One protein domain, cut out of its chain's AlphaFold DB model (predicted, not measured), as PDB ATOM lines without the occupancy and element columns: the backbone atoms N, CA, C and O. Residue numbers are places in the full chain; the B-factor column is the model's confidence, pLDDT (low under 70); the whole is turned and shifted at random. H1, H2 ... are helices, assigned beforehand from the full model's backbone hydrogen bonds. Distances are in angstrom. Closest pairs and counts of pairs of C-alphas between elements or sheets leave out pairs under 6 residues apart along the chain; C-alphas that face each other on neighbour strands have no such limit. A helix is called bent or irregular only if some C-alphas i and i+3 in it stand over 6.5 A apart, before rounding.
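Overview. This is residues 2 to 51 of the 194 residues of the protein "SASA domain-containing protein" of Verrucomicrobiales bacterium (UniProt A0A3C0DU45). A long, thin string of four helices, H1, H2, H3 and H4, is laid end to end with no packed core, and after H4 the last stretch, residues 42 to 51, turns back as a hook toward the end of H3. H1 and H2 make a corner at one end of the string, H3 is the longest helix, and H4 is a short turn near the hook. The printed part has 50 residues with four named helices in the order H1, H2, H3, H4 and no named strand, and its class is all helix. It is extended, with a radius of gyration of the C-alphas of 19.0 A, and its outline is a rod that spans 60 by 15 by 14 A.

Arrangement. H1, residues 2 to 7, and H2, residues 9 to 19, are close but not clearly touching, their closest C-alphas being those of Arg 5 and Tyr 12, 7.9 A apart. Their lines stand at 86 degrees, about perpendicular. H2 and H3, residues 22 to 36, meet only through their link. H3 and H4, residues 38 to 41, are close but not clearly touching, with the closest C-alphas, those of Thr 34 and Arg 41, 7.7 A apart. H1 is apart from H3 and from H4, and H2 is apart from H4. In H1, H2 and H3 every O i to N i+4 pair is within hydrogen-bond range. H4 is too short for such a pair, and its 1 pair of O i and N i+3 is not within range.

Along the chain. H1 runs from Asp 2, with its C-alpha at (130.868, 188.892, 148.223), to Val 7. H2 runs from Ala 9 to Ser 19 and measures 15.2 A from first to last C-alpha. H3 runs from Arg 22, with its C-alpha at (143.251, 164.932, 144.133), to Gly 36 and measures 20.9 A. H4 runs from Ile 38 to Arg 41, with C-alpha 41 at (147.528, 142.418, 134.446). H1 measures 8.8 A and H4 5.2 A from first to last C-alpha. No helix is bent.

Size, cuts and confidence. The two C-alphas farthest apart, those of Gln 3 and Gln 44, are 60.0 A apart, while those of Asp 2 and Glu 51 are 47.0 A apart. Residues 2 to 34 and residues 40 to 46 stand free, with no C-alpha 8 or more apart along the chain within 10 A. The links from H1 to H2, from H2 to H3 and from H3 to H4 are tight. The printed part has no cut. The mean pLDDT of the printed part is 89.9, and no printed residue is under 70.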
ATOM      1  N   ASP A   2     131.893 189.817 148.761       72.50
ATOM      2  CA  ASP A   2     130.868 188.892 148.223       72.50
ATOM      3  C   ASP A   2     130.554 189.048 146.728       72.50
ATOM      4  O   ASP A   2     130.350 188.057 146.029       72.50
ATOM      5  N   GLN A   3     130.585 190.272 146.198       76.94
ATOM      6  CA  GLN A   3     130.387 190.520 144.763       76.94
ATOM      7  C   GLN A   3     131.536 189.954 143.911       76.94
ATOM      8  O   GLN A   3     131.293 189.376 142.857       76.94
ATOM      9  N   ILE A   4     132.776 190.019 144.417       76.56
ATOM     10  CA  ILE A   4     133.959 189.420 143.776       76.56
ATOM     11  C   ILE A   4     133.849 187.889 143.784       76.56
ATOM     12  O   ILE A   4     134.096 187.255 142.760       76.56
ATOM     13  N   ARG A   5     133.417 187.293 144.908       75.75
ATOM     14  CA  ARG A   5     133.175 185.842 145.014       75.75
ATOM     15  C   ARG A   5     132.131 185.345 144.016       75.75
ATOM     16  O   ARG A   5     132.346 184.297 143.417       75.75
ATOM     17  N   LYS A   6     131.044 186.095 143.801       82.44
ATOM     18  CA  LYS A   6     130.021 185.752 142.800       82.44
ATOM     19  C   LYS A   6     130.554 185.828 141.370       82.44
ATOM     20  O   LYS A   6     130.357 184.885 140.612       82.44
ATOM     21  N   VAL A   7     131.260 186.903 141.011       90.75
ATOM     22  CA  VAL A   7     131.814 187.089 139.654       90.75
ATOM     23  C   VAL A   7     132.855 186.019 139.315       90.75
ATOM     24  O   VAL A   7     132.873 185.505 138.201       90.75
ATOM     25  N   LYS A   8     133.690 185.632 140.285       89.94
ATOM     26  CA  LYS A   8     134.749 184.629 140.107       89.94
ATOM     27  C   LYS A   8     134.351 183.212 140.537       89.94
ATOM     28  O   LYS A   8     135.214 182.350 140.680       89.94
ATOM     29  N   ALA A   9     133.060 182.936 140.734       87.56
ATOM     30  CA  ALA A   9     132.598 181.669 141.307       87.56
ATOM     31  C   ALA A   9     133.075 180.437 140.517       87.56
ATOM     32  O   ALA A   9     133.495 179.449 141.117       87.56
ATOM     33  N   ALA A  10     133.062 180.498 139.182       89.56
ATOM     34  CA  ALA A  10     133.535 179.405 138.333       89.56
ATOM     35  C   ALA A  10     135.053 179.176 138.453       89.56
ATOM     36  O   ALA A  10     135.497 178.032 138.530       89.56
ATOM     37  N   GLU A  11     135.837 180.255 138.521       90.12
ATOM     38  CA  GLU A  11     137.294 180.210 138.690       90.12
ATOM     39  C   GLU A  11     137.667 179.629 140.060       90.12
ATOM     40  O   GLU A  11     138.445 178.681 140.141       90.12
ATOM     41  N   TYR A  12     137.040 180.118 141.135       86.94
ATOM     42  CA  TYR A  12     137.250 179.580 142.479       86.94
ATOM     43  C   TYR A  12     136.794 178.131 142.593       86.94
ATOM     44  O   TYR A  12     137.494 177.314 143.183       86.94
ATOM     45  N   ARG A  13     135.662 177.768 141.978       83.25
ATOM     46  CA  ARG A  13     135.219 176.373 141.925       83.25
ATOM     47  C   ARG A  13     136.242 175.501 141.209       83.25
ATOM     48  O   ARG A  13     136.531 174.416 141.698       83.25
ATOM     49  N   LYS A  14     136.808 175.962 140.091       85.44
ATOM     50  CA  LYS A  14     137.865 175.239 139.374       85.44
ATOM     51  C   LYS A  14     139.097 175.044 140.261       85.44
ATOM     52  O   LYS A  14     139.532 173.911 140.418       85.44
ATOM     53  N   GLN A  15     139.581 176.099 140.915       83.94
ATOM     54  CA  GLN A  15     140.723 176.019 141.835       83.94
ATOM     55  C   GLN A  15     140.460 175.065 143.006       83.94
ATOM     56  O   GLN A  15     141.323 174.262 143.356       83.94
ATOM     57  N   VAL A  16     139.263 175.105 143.602       80.88
ATOM     58  CA  VAL A  16     138.861 174.177 144.670       80.88
ATOM     59  C   VAL A  16     138.826 172.742 144.150       80.88
ATOM     60  O   VAL A  16     139.385 171.863 144.790       80.88
ATOM     61  N   VAL A  17     138.234 172.494 142.979       78.50
ATOM     62  CA  VAL A  17     138.183 171.155 142.368       78.50
ATOM     63  C   VAL A  17     139.584 170.636 142.045       78.50
ATOM     64  O   VAL A  17     139.868 169.467 142.288       78.50
ATOM     65  N   GLU A  18     140.474 171.479 141.528       80.50
ATOM     66  CA  GLU A  18     141.852 171.095 141.211       80.50
ATOM     67  C   GLU A  18     142.663 170.796 142.480       80.50
ATOM     68  O   GLU A  18     143.371 169.788 142.529       80.50
ATOM     69  N   SER A  19     142.507 171.610 143.528       77.88
ATOM     70  CA  SER A  19     143.250 171.474 144.791       77.88
ATOM     71  C   SER A  19     142.702 170.390 145.729       77.88
ATOM     72  O   SER A  19     143.486 169.696 146.377       77.88
ATOM     73  N   HIS A  20     141.383 170.192 145.790       83.50
ATOM     74  CA  HIS A  20     140.726 169.260 146.710       83.50
ATOM     75  C   HIS A  20     140.276 167.985 145.992       83.50
ATOM     76  O   HIS A  20     139.857 167.995 144.833       83.50
ATOM     77  N   GLY A  21     140.370 166.846 146.679       86.88
ATOM     78  CA  GLY A  21     139.979 165.548 146.121       86.88
ATOM     79  C   GLY A  21     140.972 164.960 145.113       86.88
ATOM     80  O   GLY A  21     140.638 163.982 144.449       86.88
ATOM     81  N   ARG A  22     142.198 165.499 145.000       90.00
ATOM     82  CA  ARG A  22     143.251 164.932 144.133       90.00
ATOM     83  C   ARG A  22     143.472 163.447 144.416       90.00
ATOM     84  O   ARG A  22     143.432 162.648 143.492       90.00
ATOM     85  N   PHE A  23     143.656 163.077 145.684       92.44
ATOM     86  CA  PHE A  23     143.882 161.680 146.067       92.44
ATOM     87  C   PHE A  23     142.635 160.805 145.925       92.44
ATOM     88  O   PHE A  23     142.770 159.639 145.578       92.44
ATOM     89  N   TYR A  24     141.435 161.367 146.096       95.00
ATOM     90  CA  TYR A  24     140.196 160.666 145.752       95.00
ATOM     91  C   TYR A  24     140.168 160.316 144.258       95.00
ATOM     92  O   TYR A  24     139.965 159.162 143.904       95.00
ATOM     93  N   ARG A  25     140.447 161.284 143.374       93.94
ATOM     94  CA  ARG A  25     140.484 161.042 141.924       93.94
ATOM     95  C   ARG A  25     141.566 160.036 141.541       93.94
ATOM     96  O   ARG A  25     141.276 159.142 140.766       93.94
ATOM     97  N   LEU A  26     142.765 160.138 142.122       95.44
ATOM     98  CA  LEU A  26     143.832 159.154 141.898       95.44
ATOM     99  C   LEU A  26     143.408 157.743 142.329       95.44
ATOM    100  O   LEU A  26     143.637 156.801 141.585       95.44
ATOM    101  N   MET A  27     142.748 157.602 143.483       97.38
ATOM    102  CA  MET A  27     142.204 156.319 143.939       97.38
ATOM    103  C   MET A  27     141.165 155.766 142.955       97.38
ATOM    104  O   MET A  27     141.237 154.598 142.592       97.38
ATOM    105  N   MET A  28     140.220 156.595 142.503       97.62
ATOM    106  CA  MET A  28     139.193 156.177 141.543       97.62
ATOM    107  C   MET A  28     139.804 155.767 140.198       97.62
ATOM    108  O   MET A  28     139.474 154.702 139.687       97.62
ATOM    109  N   THR A  29     140.749 156.552 139.672       97.56
ATOM    110  CA  THR A  29     141.481 156.228 138.440       97.56
ATOM    111  C   THR A  29     142.256 154.918 138.567       97.56
ATOM    112  O   THR A  29     142.217 154.111 137.643       97.56
ATOM    113  N   GLU A  30     142.931 154.674 139.692       97.31
ATOM    114  CA  GLU A  30     143.650 153.416 139.930       97.31
ATOM    115  C   GLU A  30     142.698 152.210 139.912       97.31
ATOM    116  O   GLU A  30     143.001 151.193 139.282       97.31
ATOM    117  N   ILE A  31     141.529 152.334 140.553       97.00
ATOM    118  CA  ILE A  31     140.499 151.286 140.572       97.00
ATOM    119  C   ILE A  31     139.978 151.021 139.154       97.00
ATOM    120  O   ILE A  31     140.017 149.882 138.694       97.00
ATOM    121  N   GLU A  32     139.527 152.061 138.448       96.12
ATOM    122  CA  GLU A  32     138.983 151.956 137.087       96.12
ATOM    123  C   GLU A  32     140.002 151.350 136.114       96.12
ATOM    124  O   GLU A  32     139.671 150.442 135.350       96.12
ATOM    125  N   THR A  33     141.258 151.800 136.184       97.19
ATOM    126  CA  THR A  33     142.342 151.325 135.313       97.19
ATOM    127  C   THR A  33     142.669 149.863 135.599       97.19
ATOM    128  O   THR A  33     142.710 149.044 134.685       97.19
ATOM    129  N   THR A  34     142.845 149.501 136.872       95.69
ATOM    130  CA  THR A  34     143.174 148.122 137.266       95.69
ATOM    131  C   THR A  34     142.089 147.137 136.843       95.69
ATOM    132  O   THR A  34     142.397 146.058 136.337       95.69
ATOM    133  N   LEU A  35     140.820 147.509 137.026       94.88
ATOM    134  CA  LEU A  35     139.680 146.672 136.666       94.88
ATOM    135  C   LEU A  35     139.464 146.596 135.146       94.88
ATOM    136  O   LEU A  35     139.120 145.529 134.637       94.88
ATOM    137  N   GLY A  36     139.706 147.687 134.410       94.44
ATOM    138  CA  GLY A  36     139.662 147.706 132.943       94.44
ATOM    139  C   GLY A  36     140.784 146.893 132.286       94.44
ATOM    140  O   GLY A  36     140.600 146.342 131.204       94.44
ATOM    141  N   GLU A  37     141.926 146.760 132.962       95.50
ATOM    142  CA  GLU A  37     143.113 146.045 132.479       95.50
ATOM    143  C   GLU A  37     143.274 144.637 133.079       95.50
ATOM    144  O   GLU A  37     144.361 144.060 132.999       95.50
ATOM    145  N   ILE A  38     142.224 144.057 133.677       94.81
ATOM    146  CA  ILE A  38     142.324 142.788 134.423       94.81
ATOM    147  C   ILE A  38     142.960 141.657 133.598       94.81
ATOM    148  O   ILE A  38     143.828 140.951 134.104       94.81
ATOM    149  N   ASN A  39     142.620 141.547 132.309       92.06
ATOM    150  CA  ASN A  39     143.160 140.518 131.411       92.06
ATOM    151  C   ASN A  39     144.639 140.751 131.062       92.06
ATOM    152  O   ASN A  39     145.383 139.799 130.852       92.06
ATOM    153  N   THR A  40     145.077 142.011 131.009       94.62
ATOM    154  CA  THR A  40     146.478 142.368 130.739       94.62
ATOM    155  C   THR A  40     147.339 142.145 131.981       94.62
ATOM    156  O   THR A  40     148.450 141.630 131.886       94.62
ATOM    157  N   ARG A  41     146.823 142.518 133.158       94.50
ATOM    158  CA  ARG A  41     147.528 142.418 134.446       94.50
ATOM    159  C   ARG A  41     147.570 140.993 134.979       94.50
ATOM    160  O   ARG A  41     148.564 140.591 135.579       94.50
ATOM    161  N   PHE A  42     146.514 140.226 134.731       94.44
ATOM    162  CA  PHE A  42     146.375 138.842 135.166       94.44
ATOM    163  C   PHE A  42     146.011 137.952 133.967       94.44
ATOM    164  O   PHE A  42     144.871 137.507 133.870       94.44
ATOM    165  N   PRO A  43     146.963 137.629 133.066       95.06
ATOM    166  CA  PRO A  43     146.680 136.854 131.849       95.06
ATOM    167  C   PRO A  43     146.118 135.447 132.088       95.06
ATOM    168  O   PRO A  43     145.574 134.835 131.176       95.06
ATOM    169  N   GLN A  44     146.270 134.914 133.305       96.06
ATOM    170  CA  GLN A  44     145.706 133.622 133.713       96.06
ATOM    171  C   GLN A  44     144.267 133.730 134.244       96.06
ATOM    172  O   GLN A  44     143.659 132.711 134.564       96.06
ATOM    173  N   TYR A  45     143.726 134.943 134.381       94.50
ATOM    174  CA  TYR A  45     142.345 135.150 134.789       94.50
ATOM    175  C   TYR A  45     141.397 134.710 133.670       94.50
ATOM    176  O   TYR A  45     141.554 135.095 132.516       94.50
ATOM    177  N   ASP A  46     140.388 133.916 134.011       90.12
ATOM    178  CA  ASP A  46     139.487 133.259 133.054       90.12
ATOM    179  C   ASP A  46     138.375 134.167 132.498       90.12
ATOM    180  O   ASP A  46     137.425 133.693 131.874       90.12
ATOM    181  N   GLY A  47     138.482 135.480 132.707       88.19
ATOM    182  CA  GLY A  47     137.591 136.469 132.106       88.19
ATOM    183  C   GLY A  47     136.181 136.516 132.700       88.19
ATOM    184  O   GLY A  47     135.307 137.148 132.110       88.19
ATOM    185  N   ARG A  48     135.933 135.922 133.876       92.31
ATOM    186  CA  ARG A  48     134.607 135.907 134.538       92.31
ATOM    187  C   ARG A  48     134.102 137.267 135.060       92.31
ATOM    188  O   ARG A  48     133.088 137.317 135.750       92.31
ATOM    189  N   GLY A  49     134.767 138.376 134.729       91.81
ATOM    190  CA  GLY A  49     134.413 139.724 135.193       91.81
ATOM    191  C   GLY A  49     134.895 140.007 136.615       91.81
ATOM    192  O   GLY A  49     135.860 139.407 137.067       91.81
ATOM    193  N   TYR A  50     134.272 140.939 137.329       94.31
ATOM    194  CA  TYR A  50     134.585 141.220 138.732       94.31
ATOM    195  C   TYR A  50     133.359 141.782 139.452       94.31
ATOM    196  O   TYR A  50     132.425 142.284 138.827       94.31
ATOM    197  N   GLU A  51     133.395 141.743 140.781       94.56
ATOM    198  CA  GLU A  51     132.443 142.425 141.653       94.56
ATOM    199  C   GLU A  51     133.217 143.354 142.592       94.56
ATOM    200  O   GLU A  51     134.153 142.928 143.273       94.56
TER     201      GLU A  51